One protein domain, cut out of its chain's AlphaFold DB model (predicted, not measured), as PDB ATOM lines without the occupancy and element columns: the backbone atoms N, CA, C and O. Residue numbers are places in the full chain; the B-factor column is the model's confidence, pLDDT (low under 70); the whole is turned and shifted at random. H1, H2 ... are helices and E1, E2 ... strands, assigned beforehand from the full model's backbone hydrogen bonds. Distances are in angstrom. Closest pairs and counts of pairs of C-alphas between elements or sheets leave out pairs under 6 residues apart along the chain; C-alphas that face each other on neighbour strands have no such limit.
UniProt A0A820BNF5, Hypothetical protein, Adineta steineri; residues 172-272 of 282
ATOM      1  N   THR A 172      46.959  85.748  22.473       88.31
ATOM      2  CA  THR A 172      48.146  85.570  23.331       88.31
ATOM      3  C   THR A 172      48.589  84.120  23.435       88.31
ATOM      4  O   THR A 172      49.758  83.823  23.202       88.31
ATOM      5  N   CYS A 173      47.684  83.208  23.793       88.19
ATOM      6  CA  CYS A 173      48.045  81.813  24.055       88.19
ATOM      7  C   CYS A 173      47.748  80.863  22.885       88.19
ATOM      8  O   CYS A 173      48.161  79.707  22.919       88.19
ATOM      9  N   CYS A 174      47.048  81.332  21.847       84.19
ATOM     10  CA  CYS A 174      46.565  80.544  20.708       84.19
ATOM     11  C   CYS A 174      45.633  79.377  21.073       84.19
ATOM     12  O   CYS A 174      45.314  78.573  20.203       84.19
ATOM     13  N   GLU A 175      45.190  79.265  22.325       84.75
ATOM     14  CA  GLU A 175      44.206  78.264  22.732       84.75
ATOM     15  C   GLU A 175      42.777  78.747  22.469       84.75
ATOM     16  O   GLU A 175      42.507  79.945  22.325       84.75
ATOM     17  N   HIS A 176      41.851  77.791  22.433       81.25
ATOM     18  CA  HIS A 176      40.434  78.064  22.272       81.25
ATOM     19  C   HIS A 176      39.847  78.806  23.488       81.25
ATOM     20  O   HIS A 176      40.126  78.493  24.646       81.25
ATOM     21  N   ILE A 177      38.994  79.783  23.209       84.38
ATOM     22  CA  ILE A 177      38.152  80.496  24.161       84.38
ATOM     23  C   ILE A 177      36.765  79.851  24.125       84.38
ATOM     24  O   ILE A 177      36.032  80.020  23.149       84.38
ATOM     25  N   GLU A 178      36.393  79.136  25.190       75.75
ATOM     26  CA  GLU A 178      35.090  78.468  25.262       75.75
ATOM     27  C   GLU A 178      33.926  79.450  25.075       75.75
ATOM     28  O   GLU A 178      33.981  80.599  25.508       75.75
ATOM     29  N   ILE A 179      32.822  78.980  24.486       70.56
ATOM     30  CA  ILE A 179      31.630  79.802  24.206       70.56
ATOM     31  C   ILE A 179      31.078  80.465  25.482       70.56
ATOM     32  O   ILE A 179      30.582  81.587  25.433       70.56
ATOM     33  N   ASN A 180      31.194  79.782  26.625       73.12
ATOM     34  CA  ASN A 180      30.717  80.266  27.922       73.12
ATOM     35  C   ASN A 180      31.784  81.039  28.716       73.12
ATOM     36  O   ASN A 180      31.494  81.533  29.807       73.12
ATOM     37  N   GLN A 181      33.014  81.140  28.205       81.25
ATOM     38  CA  GLN A 181      34.102  81.839  28.877       81.25
ATOM     39  C   GLN A 181      34.084  83.324  28.510       81.25
ATOM     40  O   GLN A 181      33.946  83.712  27.350       81.25
ATOM     41  N   THR A 182      34.257  84.183  29.514       84.88
ATOM     42  CA  THR A 182      34.370  85.627  29.302       84.88
ATOM     43  C   THR A 182      35.583  85.938  28.431       84.88
ATOM     44  O   THR A 182      36.715  85.574  28.773       84.88
ATOM     45  N   LYS A 183      35.346  86.647  27.327       88.56
ATOM     46  CA  LYS A 183      36.377  87.072  26.383       88.56
ATOM     47  C   LYS A 183      36.421  88.583  26.261       88.56
ATOM     48  O   LYS A 183      35.399  89.250  26.408       88.56
ATOM     49  N   ILE A 184      37.603  89.104  25.968       88.38
ATOM     50  CA  ILE A 184      37.792  90.512  25.633       88.38
ATOM     51  C   ILE A 184      38.001  90.577  24.127       88.38
ATOM     52  O   ILE A 184      38.854  89.874  23.593       88.38
ATOM     53  N   THR A 185      37.203  91.390  23.440       87.62
ATOM     54  CA  THR A 185      37.281  91.568  21.986       87.62
ATOM     55  C   THR A 185      37.481  93.042  21.677       87.62
ATOM     56  O   THR A 185      36.737  93.889  22.174       87.62
ATOM     57  N   ARG A 186      38.477  93.353  20.847       84.75
ATOM     58  CA  ARG A 186      38.747  94.714  20.375       84.75
ATOM     59  C   ARG A 186      39.157  94.651  18.907       84.75
ATOM     60  O   ARG A 186      40.117  93.974  18.551       84.75
ATOM     61  N   GLN A 187      38.422  95.369  18.055       84.44
ATOM     62  CA  GLN A 187      38.537  95.263  16.593       84.44
ATOM     63  C   GLN A 187      38.318  93.808  16.126       84.44
ATOM     64  O   GLN A 187      37.252  93.255  16.382       84.44
ATOM     65  N   SER A 188      39.300  93.196  15.462       82.75
ATOM     66  CA  SER A 188      39.296  91.799  15.008       82.75
ATOM     67  C   SER A 188      40.036  90.841  15.948       82.75
ATOM     68  O   SER A 188      40.172  89.665  15.622       82.75
ATOM     69  N   HIS A 189      40.520  91.333  17.089       86.81
ATOM     70  CA  HIS A 189      41.358  90.585  18.019       86.81
ATOM     71  C   HIS A 189      40.580  90.162  19.256       86.81
ATOM     72  O   HIS A 189      39.680  90.875  19.724       86.81
ATOM     73  N   GLN A 190      40.926  88.995  19.791       88.88
ATOM     74  CA  GLN A 190      40.250  88.442  20.956       88.88
ATOM     75  C   GLN A 190      41.203  87.705  21.894       88.88
ATOM     76  O   GLN A 190      42.126  87.016  21.471       88.88
ATOM     77  N   TRP A 191      40.942  87.841  23.191       91.19
ATOM     78  CA  TRP A 191      41.747  87.254  24.258       91.19
ATOM     79  C   TRP A 191      40.847  86.636  25.319       91.19
ATOM     80  O   TRP A 191      39.716  87.089  25.536       91.19
ATOM     81  N   HIS A 192      41.361  85.643  26.046       90.56
ATOM     82  CA  HIS A 192      40.730  85.262  27.307       90.56
ATOM     83  C   HIS A 192      40.710  86.471  28.249       90.56
ATOM     84  O   HIS A 192      41.704  87.191  28.357       90.56
ATOM     85  N   ALA A 193      39.610  86.673  28.980       90.38
ATOM     86  CA  ALA A 193      39.509  87.719  30.002       90.38
ATOM     87  C   ALA A 193      40.274  87.347  31.292       90.38
ATOM     88  O   ALA A 193      39.740  87.416  32.398       90.38
ATOM     89  N   THR A 194      41.521  86.898  31.154       89.75
ATOM     90  CA  THR A 194      42.397  86.478  32.251       89.75
ATOM     91  C   THR A 194      43.564  87.444  32.400       89.75
ATOM     92  O   THR A 194      43.950  88.149  31.469       89.75
ATOM     93  N   GLN A 195      44.167  87.445  33.587       89.38
ATOM     94  CA  GLN A 195      45.348  88.257  33.883       89.38
ATOM     95  C   GLN A 195      46.592  87.840  33.085       89.38
ATOM     96  O   GLN A 195      47.535  88.615  32.999       89.38
ATOM     97  N   THR A 196      46.596  86.640  32.504       90.12
ATOM     98  CA  THR A 196      47.715  86.098  31.724       90.12
ATOM     99  C   THR A 196      47.570  86.372  30.228       90.12
ATOM    100  O   THR A 196      48.557  86.696  29.575       90.12
ATOM    101  N   CYS A 197      46.348  86.297  29.688       91.19
ATOM    102  CA  CYS A 197      46.087  86.503  28.262       91.19
ATOM    103  C   CYS A 197      45.822  87.968  27.910       91.19
ATOM    104  O   CYS A 197      46.126  88.395  26.806       91.19
ATOM    105  N   PHE A 198      45.262  88.753  28.830       92.00
ATOM    106  CA  PHE A 198      44.992  90.170  28.604       92.00
ATOM    107  C   PHE A 198      45.929  91.039  29.450       92.00
ATOM    108  O   PHE A 198      45.518  91.722  30.395       92.00
ATOM    109  N   CYS A 199      47.222  90.967  29.134       90.44
ATOM    110  CA  CYS A 199      48.289  91.677  29.835       90.44
ATOM    111  C   CYS A 199      49.257  92.367  28.866       90.44
ATOM    112  O   CYS A 199      49.283  92.084  27.671       90.44
ATOM    113  N   CYS A 200      50.052  93.297  29.392       89.50
ATOM    114  CA  CYS A 200      51.104  93.957  28.627       89.50
ATOM    115  C   CYS A 200      52.200  92.958  28.227       89.50
ATOM    116  O   CYS A 200      52.774  92.307  29.093       89.50
ATOM    117  N   TYR A 201      52.578  92.889  26.954       86.00
ATOM    118  CA  TYR A 201      53.592  91.936  26.485       86.00
ATOM    119  C   TYR A 201      55.017  92.234  26.983       86.00
ATOM    120  O   TYR A 201      55.867  91.341  26.981       86.00
ATOM    121  N   THR A 202      55.273  93.463  27.442       85.88
ATOM    122  CA  THR A 202      56.573  93.898  27.980       85.88
ATOM    123  C   THR A 202      56.690  93.585  29.466       85.88
ATOM    124  O   THR A 202      57.571  92.837  29.886       85.88
ATOM    125  N   CYS A 203      55.776  94.129  30.274       87.94
ATOM    126  CA  CYS A 203      55.851  94.064  31.736       87.94
ATOM    127  C   CYS A 203      54.938  92.998  32.366       87.94
ATOM    128  O   CYS A 203      55.038  92.740  33.563       87.94
ATOM    129  N   LEU A 204      54.060  92.372  31.573       88.56
ATOM    130  CA  LEU A 204      53.069  91.366  31.980       88.56
ATOM    131  C   LEU A 204      52.062  91.817  33.037       88.56
ATOM    132  O   LEU A 204      51.423  90.992  33.687       88.56
ATOM    133  N   ILE A 205      51.874  93.129  33.182       88.94
ATOM    134  CA  ILE A 205      50.820  93.679  34.029       88.94
ATOM    135  C   ILE A 205      49.459  93.436  33.352       88.94
ATOM    136  O   ILE A 205      49.305  93.781  32.173       88.94
ATOM    137  N   PRO A 206      48.471  92.866  34.065       89.50
ATOM    138  CA  PRO A 206      47.113  92.696  33.557       89.50
ATOM    139  C   PRO A 206      46.465  94.034  33.201       89.50
ATOM    140  O   PRO A 206      46.532  94.990  33.971       89.50
ATOM    141  N   LEU A 207      45.792  94.093  32.054       88.12
ATOM    142  CA  LEU A 207      45.165  95.322  31.554       88.12
ATOM    143  C   LEU A 207      43.681  95.430  31.928       88.12
ATOM    144  O   LEU A 207      43.068  96.470  31.714       88.12
ATOM    145  N   ASN A 208      43.110  94.377  32.520       76.88
ATOM    146  CA  ASN A 208      41.709  94.324  32.947       76.88
ATOM    147  C   ASN A 208      41.373  95.259  34.124       76.88
ATOM    148  O   ASN A 208      40.215  95.632  34.282       76.88
ATOM    149  N   ASN A 209      42.370  95.635  34.928       65.25
ATOM    150  CA  ASN A 209      42.201  96.402  36.166       65.25
ATOM    151  C   ASN A 209      42.810  97.813  36.093       65.25
ATOM    152  O   ASN A 209      42.902  98.494  37.115       65.25
ATOM    153  N   ASN A 210      43.261  98.263  34.918       61.41
ATOM    154  CA  ASN A 210      43.774  99.623  34.785       61.41
ATOM    155  C   ASN A 210      42.604 100.610  34.861       61.41
ATOM    156  O   ASN A 210      41.766 100.658  33.966       61.41
ATOM    157  N   ASN A 211      42.585 101.423  35.923       54.75
ATOM    158  CA  ASN A 211      41.509 102.361  36.284       54.75
ATOM    159  C   ASN A 211      41.090 103.358  35.180       54.75
ATOM    160  O   ASN A 211      40.060 104.008  35.329       54.75
ATOM    161  N   ASN A 212      41.852 103.471  34.085       55.94
ATOM    162  CA  ASN A 212      41.562 104.357  32.956       55.94
ATOM    163  C   ASN A 212      41.186 103.644  31.644       55.94
ATOM    164  O   ASN A 212      40.889 104.336  30.681       55.94
ATOM    165  N   ASN A 213      41.211 102.305  31.551       60.44
ATOM    166  CA  ASN A 213      41.043 101.561  30.282       60.44
ATOM    167  C   ASN A 213      41.984 101.990  29.130       60.44
ATOM    168  O   ASN A 213      41.827 101.528  27.998       60.44
ATOM    169  N   ASP A 214      42.985 102.825  29.407       76.12
ATOM    170  CA  ASP A 214      43.958 103.275  28.425       76.12
ATOM    171  C   ASP A 214      45.038 102.200  28.271       76.12
ATOM    172  O   ASP A 214      45.905 102.013  29.126       76.12
ATOM    173  N   PHE A 215      44.953 101.454  27.174       86.50
ATOM    174  CA  PHE A 215      45.983 100.524  26.731       86.50
ATOM    175  C   PHE A 215      46.168 100.633  25.222       86.50
ATOM    176  O   PHE A 215      45.226 100.874  24.452       86.50
ATOM    177  N   LEU A 216      47.401 100.418  24.786       86.88
ATOM    178  CA  LEU A 216      47.756 100.423  23.379       86.88
ATOM    179  C   LEU A 216      47.590  99.010  22.830       86.88
ATOM    180  O   LEU A 216      47.962  98.032  23.479       86.88
ATOM    181  N   GLN A 217      47.012  98.927  21.638       87.06
ATOM    182  CA  GLN A 217      46.948  97.699  20.859       87.06
ATOM    183  C   GLN A 217      47.573  97.991  19.504       87.06
ATOM    184  O   GLN A 217      47.159  98.950  18.849       87.06
ATOM    185  N   ASP A 218      48.517  97.152  19.106       82.88
ATOM    186  CA  ASP A 218      49.161  97.176  17.796       82.88
ATOM    187  C   ASP A 218      49.120  95.750  17.234       82.88
ATOM    188  O   ASP A 218      49.676  94.851  17.854       82.88
ATOM    189  N   ASP A 219      48.329  95.520  16.180       78.06
ATOM    190  CA  ASP A 219      48.144  94.222  15.488       78.06
ATOM    191  C   ASP A 219      48.000  92.968  16.393       78.06
ATOM    192  O   ASP A 219      48.426  91.856  16.079       78.06
ATOM    193  N   GLY A 220      47.343  93.135  17.547       77.75
ATOM    194  CA  GLY A 220      47.066  92.061  18.512       77.75
ATOM    195  C   GLY A 220      48.062  91.966  19.677       77.75
ATOM    196  O   GLY A 220      47.811  91.236  20.642       77.75
ATOM    197  N   ALA A 221      49.152  92.736  19.648       83.81
ATOM    198  CA  ALA A 221      50.010  92.978  20.801       83.81
ATOM    199  C   ALA A 221      49.398  94.048  21.718       83.81
ATOM    200  O   ALA A 221      48.840  95.046  21.261       83.81
ATOM    201  N   LEU A 222      49.497  93.831  23.029       89.00
ATOM    202  CA  LEU A 222      48.905  94.679  24.064       89.00
ATOM    203  C   LEU A 222      49.992  95.351  24.911       89.00
ATOM    204  O   LEU A 222      50.913  94.682  25.385       89.00
ATOM    205  N   PHE A 223      49.855  96.653  25.172       88.62
ATOM    206  CA  PHE A 223      50.809  97.417  25.982       88.62
ATOM    207  C   PHE A 223      50.110  98.351  26.971       88.62
ATOM    208  O   PHE A 223      49.131  99.015  26.635       88.62
ATOM    209  N   CYS A 224      50.646  98.446  28.190       89.25
ATOM    210  CA  CYS A 224      50.116  99.353  29.213       89.25
ATOM    211  C   CYS A 224      50.529 100.817  29.011       89.25
ATOM    212  O   CYS A 224      49.911 101.698  29.598       89.25
ATOM    213  N   SER A 225      51.587 101.088  28.239       88.94
ATOM    214  CA  SER A 225      52.096 102.442  28.010       88.94
ATOM    215  C   SER A 225      52.940 102.533  26.732       88.94
ATOM    216  O   SER A 225      53.355 101.511  26.174       88.94
ATOM    217  N   ASN A 226      53.216 103.763  26.284       87.88
ATOM    218  CA  ASN A 226      54.076 104.023  25.124       87.88
ATOM    219  C   ASN A 226      55.520 103.557  25.354       87.88
ATOM    220  O   ASN A 226      56.183 103.147  24.403       87.88
ATOM    221  N   GLU A 227      56.010 103.594  26.597       87.00
ATOM    222  CA  GLU A 227      57.341 103.094  26.950       87.00
ATOM    223  C   GLU A 227      57.430 101.587  26.703       87.00
ATOM    224  O   GLU A 227      58.341 101.139  26.010       87.00
ATOM    225  N   CYS A 228      56.441 100.818  27.176       87.00
ATOM    226  CA  CYS A 228      56.393  99.369  26.965       87.00
ATOM    227  C   CYS A 228      56.307  99.006  25.477       87.00
ATOM    228  O   CYS A 228      57.002  98.089  25.033       87.00
ATOM    229  N   ALA A 229      55.487  99.732  24.710       85.75
ATOM    230  CA  ALA A 229      55.377  99.538  23.266       85.75
ATOM    231  C   ALA A 229      56.698  99.867  22.551       85.75
ATOM    232  O   ALA A 229      57.153  99.118  21.693       85.75
ATOM    233  N   SER A 230      57.361 100.960  22.935       84.12
ATOM    234  CA  SER A 230      58.633 101.378  22.336       84.12
ATOM    235  C   SER A 230      59.779 100.423  22.668       84.12
ATOM    236  O   SER A 230      60.632 100.181  21.819       84.12
ATOM    237  N   GLU A 231      59.808  99.861  23.876       81.25
ATOM    238  CA  GLU A 231      60.814  98.880  24.295       81.25
ATOM    239  C   GLU A 231      60.734  97.599  23.450       81.25
ATOM    240  O   GLU A 231      61.750  97.141  22.928       81.25
ATOM    241  N   ILE A 232      59.516  97.090  23.226       75.88
ATOM    242  CA  ILE A 232      59.247  95.935  22.354       75.88
ATOM    243  C   ILE A 232      59.274  96.278  20.865       75.88
ATOM    244  O   ILE A 232      59.329  95.371  20.057       75.88
ATOM    245  N   ASN A 233      59.248  97.538  20.446       71.19
ATOM    246  CA  ASN A 233      59.379  97.870  19.023       71.19
ATOM    247  C   ASN A 233      60.835  98.119  18.618       71.19
ATOM    248  O   ASN A 233      61.214  97.845  17.481       71.19
ATOM    249  N   ASN A 234      61.678  98.566  19.551       70.62
ATOM    250  CA  ASN A 234      63.055  98.971  19.267       70.62
ATOM    251  C   ASN A 234      64.119  97.920  19.625       70.62
ATOM    252  O   ASN A 234      65.293  98.130  19.320       70.62
ATOM    253  N   HIS A 235      63.763  96.800  20.265       63.91
ATOM    254  CA  HIS A 235      64.749  95.810  20.703       63.91
ATOM    255  C   HIS A 235      65.048  94.736  19.615       63.91
ATOM    256  O   HIS A 235      64.173  94.251  18.909       63.91
ATOM    257  N   PRO A 236      66.301  94.302  19.403       53.88
ATOM    258  CA  PRO A 236      66.643  93.399  18.287       53.88
ATOM    259  C   PRO A 236      66.055  91.974  18.399       53.88
ATOM    260  O   PRO A 236      66.152  91.190  17.461       53.88
ATOM    261  N   ILE A 237      65.461  91.625  19.547       60.47
ATOM    262  CA  ILE A 237      64.986  90.270  19.905       60.47
ATOM    263  C   ILE A 237      63.477  90.279  20.276       60.47
ATOM    264  O   ILE A 237      62.979  89.387  20.957       60.47
ATOM    265  N   ASN A 238      62.723  91.292  19.833       73.50
ATOM    266  CA  ASN A 238      61.325  91.557  20.231       73.50
ATOM    267  C   ASN A 238      60.402  90.334  20.212       73.50
ATOM    268  O   ASN A 238      59.779  90.014  21.225       73.50
ATOM    269  N   ALA A 239      60.369  89.591  19.101       69.25
ATOM    270  CA  ALA A 239      59.531  88.397  18.982       69.25
ATOM    271  C   ALA A 239      59.901  87.296  19.980       69.25
ATOM    272  O   ALA A 239      59.030  86.589  20.481       69.25
ATOM    273  N   GLN A 240      61.188  87.133  20.282       76.62
ATOM    274  CA  GLN A 240      61.642  86.090  21.193       76.62
ATOM    275  C   GLN A 240      61.379  86.479  22.650       76.62
ATOM    276  O   GLN A 240      61.049  85.604  23.444       76.62
ATOM    277  N   LEU A 241      61.454  87.772  22.990       78.56
ATOM    278  CA  LEU A 241      61.055  88.276  24.306       78.56
ATOM    279  C   LEU A 241      59.543  88.121  24.522       78.56
ATOM    280  O   LEU A 241      59.127  87.608  25.558       78.56
ATOM    281  N   ILE A 242      58.732  88.477  23.519       79.69
ATOM    282  CA  ILE A 242      57.279  88.236  23.516       79.69
ATOM    283  C   ILE A 242      56.987  86.755  23.736       79.69
ATOM    284  O   ILE A 242      56.243  86.400  24.645       79.69
ATOM    285  N   LEU A 243      57.618  85.882  22.952       81.31
ATOM    286  CA  LEU A 243      57.433  84.441  23.064       81.31
ATOM    287  C   LEU A 243      57.830  83.923  24.451       81.31
ATOM    288  O   LEU A 243      57.077  83.169  25.057       81.31
ATOM    289  N   GLN A 244      58.974  84.351  24.988       83.31
ATOM    290  CA  GLN A 244      59.400  83.991  26.343       83.31
ATOM    291  C   GLN A 244      58.389  84.445  27.398       83.31
ATOM    292  O   GLN A 244      58.081  83.688  28.319       83.31
ATOM    293  N   ASN A 245      57.843  85.649  27.253       85.81
ATOM    294  CA  ASN A 245      56.849  86.199  28.162       85.81
ATOM    295  C   ASN A 245      55.508  85.451  28.090       85.81
ATOM    296  O   ASN A 245      54.942  85.153  29.143       85.81
ATOM    297  N   ILE A 246      55.045  85.070  26.893       83.56
ATOM    298  CA  ILE A 246      53.863  84.209  26.714       83.56
ATOM    299  C   ILE A 246      54.087  82.867  27.419       83.56
ATOM    300  O   ILE A 246      53.274  82.460  28.246       83.56
ATOM    301  N   ILE A 247      55.213  82.200  27.149       86.81
ATOM    302  CA  ILE A 247      55.530  80.884  27.729       86.81
ATOM    303  C   ILE A 247      55.687  80.967  29.253       86.81
ATOM    304  O   ILE A 247      55.287  80.052  29.967       86.81
ATOM    305  N   ARG A 248      56.203  82.085  29.777       86.44
ATOM    306  CA  ARG A 248      56.280  82.330  31.223       86.44
ATOM    307  C   ARG A 248      54.898  82.373  31.879       86.44
ATOM    308  O   ARG A 248      54.755  81.866  32.987       86.44
ATOM    309  N   GLN A 249      53.901  82.959  31.215       86.19
ATOM    310  CA  GLN A 249      52.518  83.003  31.710       86.19
ATOM    311  C   GLN A 249      51.755  81.697  31.444       86.19
ATOM    312  O   GLN A 249      50.835  81.355  32.184       86.19
ATOM    313  N   HIS A 250      52.168  80.943  30.422       87.12
ATOM    314  CA  HIS A 250      51.532  79.707  29.979       87.12
ATOM    315  C   HIS A 250      52.536  78.543  29.898       87.12
ATOM    316  O   HIS A 250      52.806  78.033  28.812       87.12
ATOM    317  N   PRO A 251      53.070  78.058  31.038       85.62
ATOM    318  CA  PRO A 251      54.109  77.023  31.047       85.62
ATOM    319  C   PRO A 251      53.637  75.655  30.524       85.62
ATOM    320  O   PRO A 251      54.458  74.789  30.236       85.62
ATOM    321  N   HIS A 252      52.322  75.449  30.409       84.88
ATOM    322  CA  HIS A 252      51.717  74.250  29.825       84.88
ATOM    323  C   HIS A 252      51.729  74.264  28.290       84.88
ATOM    324  O   HIS A 252      51.610  73.204  27.677       84.88
ATOM    325  N   ILE A 253      51.884  75.434  27.662       81.56
ATOM    326  CA  ILE A 253      51.860  75.571  26.206       81.56
ATOM    327  C   ILE A 253      53.288  75.428  25.678       81.56
ATOM    328  O   ILE A 253      54.161  76.216  26.043       81.56
ATOM    329  N   PRO A 254      53.572  74.449  24.802       81.94
ATOM    330  CA  PRO A 254      54.904  74.301  24.244       81.94
ATOM    331  C   PRO A 254      55.188  75.412  23.226       81.94
ATOM    332  O   PRO A 254      54.328  75.789  22.431       81.94
ATOM    333  N   THR A 255      56.435  75.883  23.172       79.94
ATOM    334  CA  THR A 255      56.883  76.930  22.236       79.94
ATOM    335  C   THR A 255      56.536  76.613  20.776       79.94
ATOM    336  O   THR A 255      56.162  77.501  20.011       79.94
ATOM    337  N   SER A 256      56.600  75.334  20.387       76.31
ATOM    338  CA  SER A 256      56.228  74.862  19.047       76.31
ATOM    339  C   SER A 256      54.761  75.130  18.691       76.31
ATOM    340  O   SER A 256      54.459  75.363  17.521       76.31
ATOM    341  N   TYR A 257      53.857  75.144  19.675       74.44
ATOM    342  CA  TYR A 257      52.437  75.425  19.470       74.44
ATOM    343  C   TYR A 257      52.196  76.899  19.137       74.44
ATOM    344  O   TYR A 257      51.495  77.192  18.171       74.44
ATOM    345  N   ILE A 258      52.840  77.825  19.857       76.94
ATOM    346  CA  ILE A 258      52.744  79.268  19.571       76.94
ATOM    347  C   ILE A 258      53.320  79.594  18.186       76.94
ATOM    348  O   ILE A 258      52.713  80.342  17.421       76.94
ATOM    349  N   HIS A 259      54.450  78.979  17.814       70.25
ATOM    350  CA  HIS A 259      55.023  79.133  16.472       70.25
ATOM    351  C   HIS A 259      54.090  78.622  15.367       70.25
ATOM    352  O   HIS A 259      53.910  79.302  14.357       70.25
ATOM    353  N   LYS A 260      53.503  77.429  15.543       69.31
ATOM    354  CA  LYS A 260      52.615  76.815  14.545       69.31
ATOM    355  C   LYS A 260      51.344  77.638  14.339       69.31
ATOM    356  O   LYS A 260      50.928  77.831  13.199       69.31
ATOM    357  N   ASN A 261      50.754  78.116  15.433       67.12
ATOM    358  CA  ASN A 261      49.472  78.818  15.419       67.12
ATOM    359  C   ASN A 261      49.600  80.333  15.250       67.12
ATOM    360  O   ASN A 261      48.581  81.012  15.185       67.12
ATOM    361  N   LYS A 262      50.829  80.849  15.099       69.12
ATOM    362  CA  LYS A 262      51.087  82.213  14.630       69.12
ATOM    363  C   LYS A 262      50.343  83.272  15.456       69.12
ATOM    364  O   LYS A 262      49.593  84.059  14.884       69.12
ATOM    365  N   SER A 263      50.563  83.306  16.778       67.69
ATOM    366  CA  SER A 263      50.058  84.402  17.632       67.69
ATOM    367  C   SER A 263      50.286  85.751  16.924       67.69
ATOM    368  O   SER A 263      51.427  86.006  16.522       67.69
ATOM    369  N   PRO A 264      49.256  86.599  16.735       69.44
ATOM    370  CA  PRO A 264      49.388  87.847  15.978       69.44
ATOM    371  C   PRO A 264      50.534  88.734  16.477       69.44
ATOM    372  O   PRO A 264      51.383  89.152  15.686       69.44
ATOM    373  N   ALA A 265      50.656  88.868  17.802       63.19
ATOM    374  CA  ALA A 265      51.758  89.575  18.451       63.19
ATOM    375  C   ALA A 265      53.129  88.958  18.118       63.19
ATOM    376  O   ALA A 265      54.112  89.657  17.898       63.19
ATOM    377  N   PHE A 266      53.225  87.630  18.042       65.75
ATOM    378  CA  PHE A 266      54.471  86.956  17.686       65.75
ATOM    379  C   PHE A 266      54.840  87.127  16.197       65.75
ATOM    380  O   PHE A 266      56.009  87.346  15.872       65.75
ATOM    381  N   VAL A 267      53.860  87.060  15.290       66.00
ATOM    382  CA  VAL A 267      54.074  87.173  13.834       66.00
ATOM    383  C   VAL A 267      54.529  88.573  13.435       66.00
ATOM    384  O   VAL A 267      55.482  88.696  12.665       66.00
ATOM    385  N   GLN A 268      53.898  89.618  13.975       63.94
ATOM    386  CA  GLN A 268      54.232  91.009  13.660       63.94
ATOM    387  C   GLN A 268      55.708  91.320  13.956       63.94
ATOM    388  O   GLN A 268      56.416  91.926  13.146       63.94
ATOM    389  N   HIS A 269      56.209  90.844  15.097       62.88
ATOM    390  CA  HIS A 269      57.584  91.103  15.521       62.88
ATOM    391  C   HIS A 269      58.602  90.085  14.975       62.88
ATOM    392  O   HIS A 269      59.806  90.297  15.127       62.88
ATOM    393  N   GLN A 270      58.164  89.000  14.316       60.91
ATOM    394  CA  GLN A 270      59.047  88.083  13.577       60.91
ATOM    395  C   GLN A 270      59.563  88.702  12.269       60.91
ATOM    396  O   GLN A 270      60.682  88.412  11.843       60.91
ATOM    397  N   THR A 271      58.767  89.559  11.624       49.06
ATOM    398  CA  THR A 271      59.051  90.098  10.282       49.06
ATOM    399  C   THR A 271      60.184  91.124  10.201       49.06
ATOM    400  O   THR A 271      60.531  91.543   9.099       49.06
ATOM    401  N   LEU A 272      60.825  91.485  11.316       46.75
ATOM    402  CA  LEU A 272      61.954  92.424  11.302       46.75
ATOM    403  C   LEU A 272      63.318  91.766  11.039       46.75
ATOM    404  O   LEU A 272      64.219  92.461  10.582       46.75
TER     405      LEU A 272
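What this domain is: This is residues 172 to 272 of the 282 residues of the protein "Hypothetical protein" of Adineta steineri (UniProt A0A820BNF5). What is the shape? The hairpin E1 and E2 lies at one end; at the other, four short helices follow one another in an arc, H4 folding back to H2, with the small hairpin E3 and E4 and the loop of residues 193 to 215 between these ends. What is it made of? The printed part has 101 residues, with E1, E2, E3, E4, H1, H2, H3, H4 in order, two antiparallel two-stranded sheets and a mixed class; under half of the residues are in named elements. How compact is it? It is compact, with a radius of gyration of the C-alphas of 12.8 A and spans of 39 by 33 by 24 A.

Where its parts are: Where are the strands? E1 is residues 183 to 186, from C-alpha 183 at (36.377, 87.072, 26.383), E2 189 to 192, E3 216 to 218 and E4 221 to 223. Where are the helices? H1 is residues 226 to 234, 11.9 A long, H2 238 to 249, 16.8 A, H3 255 to 261, and H4 264 to 270, ending at C-alpha 270 at (59.047, 88.083, 13.577).

How they stand to each other: How are the strands paired? In the hairpin E1 and E2, N 184 and O 191 are 3.0 A apart, and in the hairpin E3 and E4, N 216 and O 223 are 2.9 A apart, both within hydrogen-bond range. What is near E4? The closest C-alphas are Phe 223 and Ala 229 of H1, 5.7 A, and Ala 221 and Ala 265 of H4, 4.5 A. Which helices touch? With residues 238 to 243 alone H2 touches H4, closest C-alphas Ala 239 and His 269, 4.8 A, at a steep tilt of 40 degrees, opposite ways. With residues 243 to 247 alone it only just touches H3, 3 pairs of C-alphas within 8 A, closest Ile 247 and Thr 255, 6.9 A. Are the helix backbones complete? Each O i to N i+4 pair is within hydrogen-bond range in H1, H2 and H3, and 2 of 3 in H4.

The domain as a whole: How large is it? The two C-alphas farthest apart, Asn 180 and Pro 236, are 39.4 A apart. Is it continuous? The printed part has no cut, and E2 to E3 is the long link. Where is confidence low? The pLDDT is under 70 at residues 209 to 213, 235 to 237, 239 and 260 to 272.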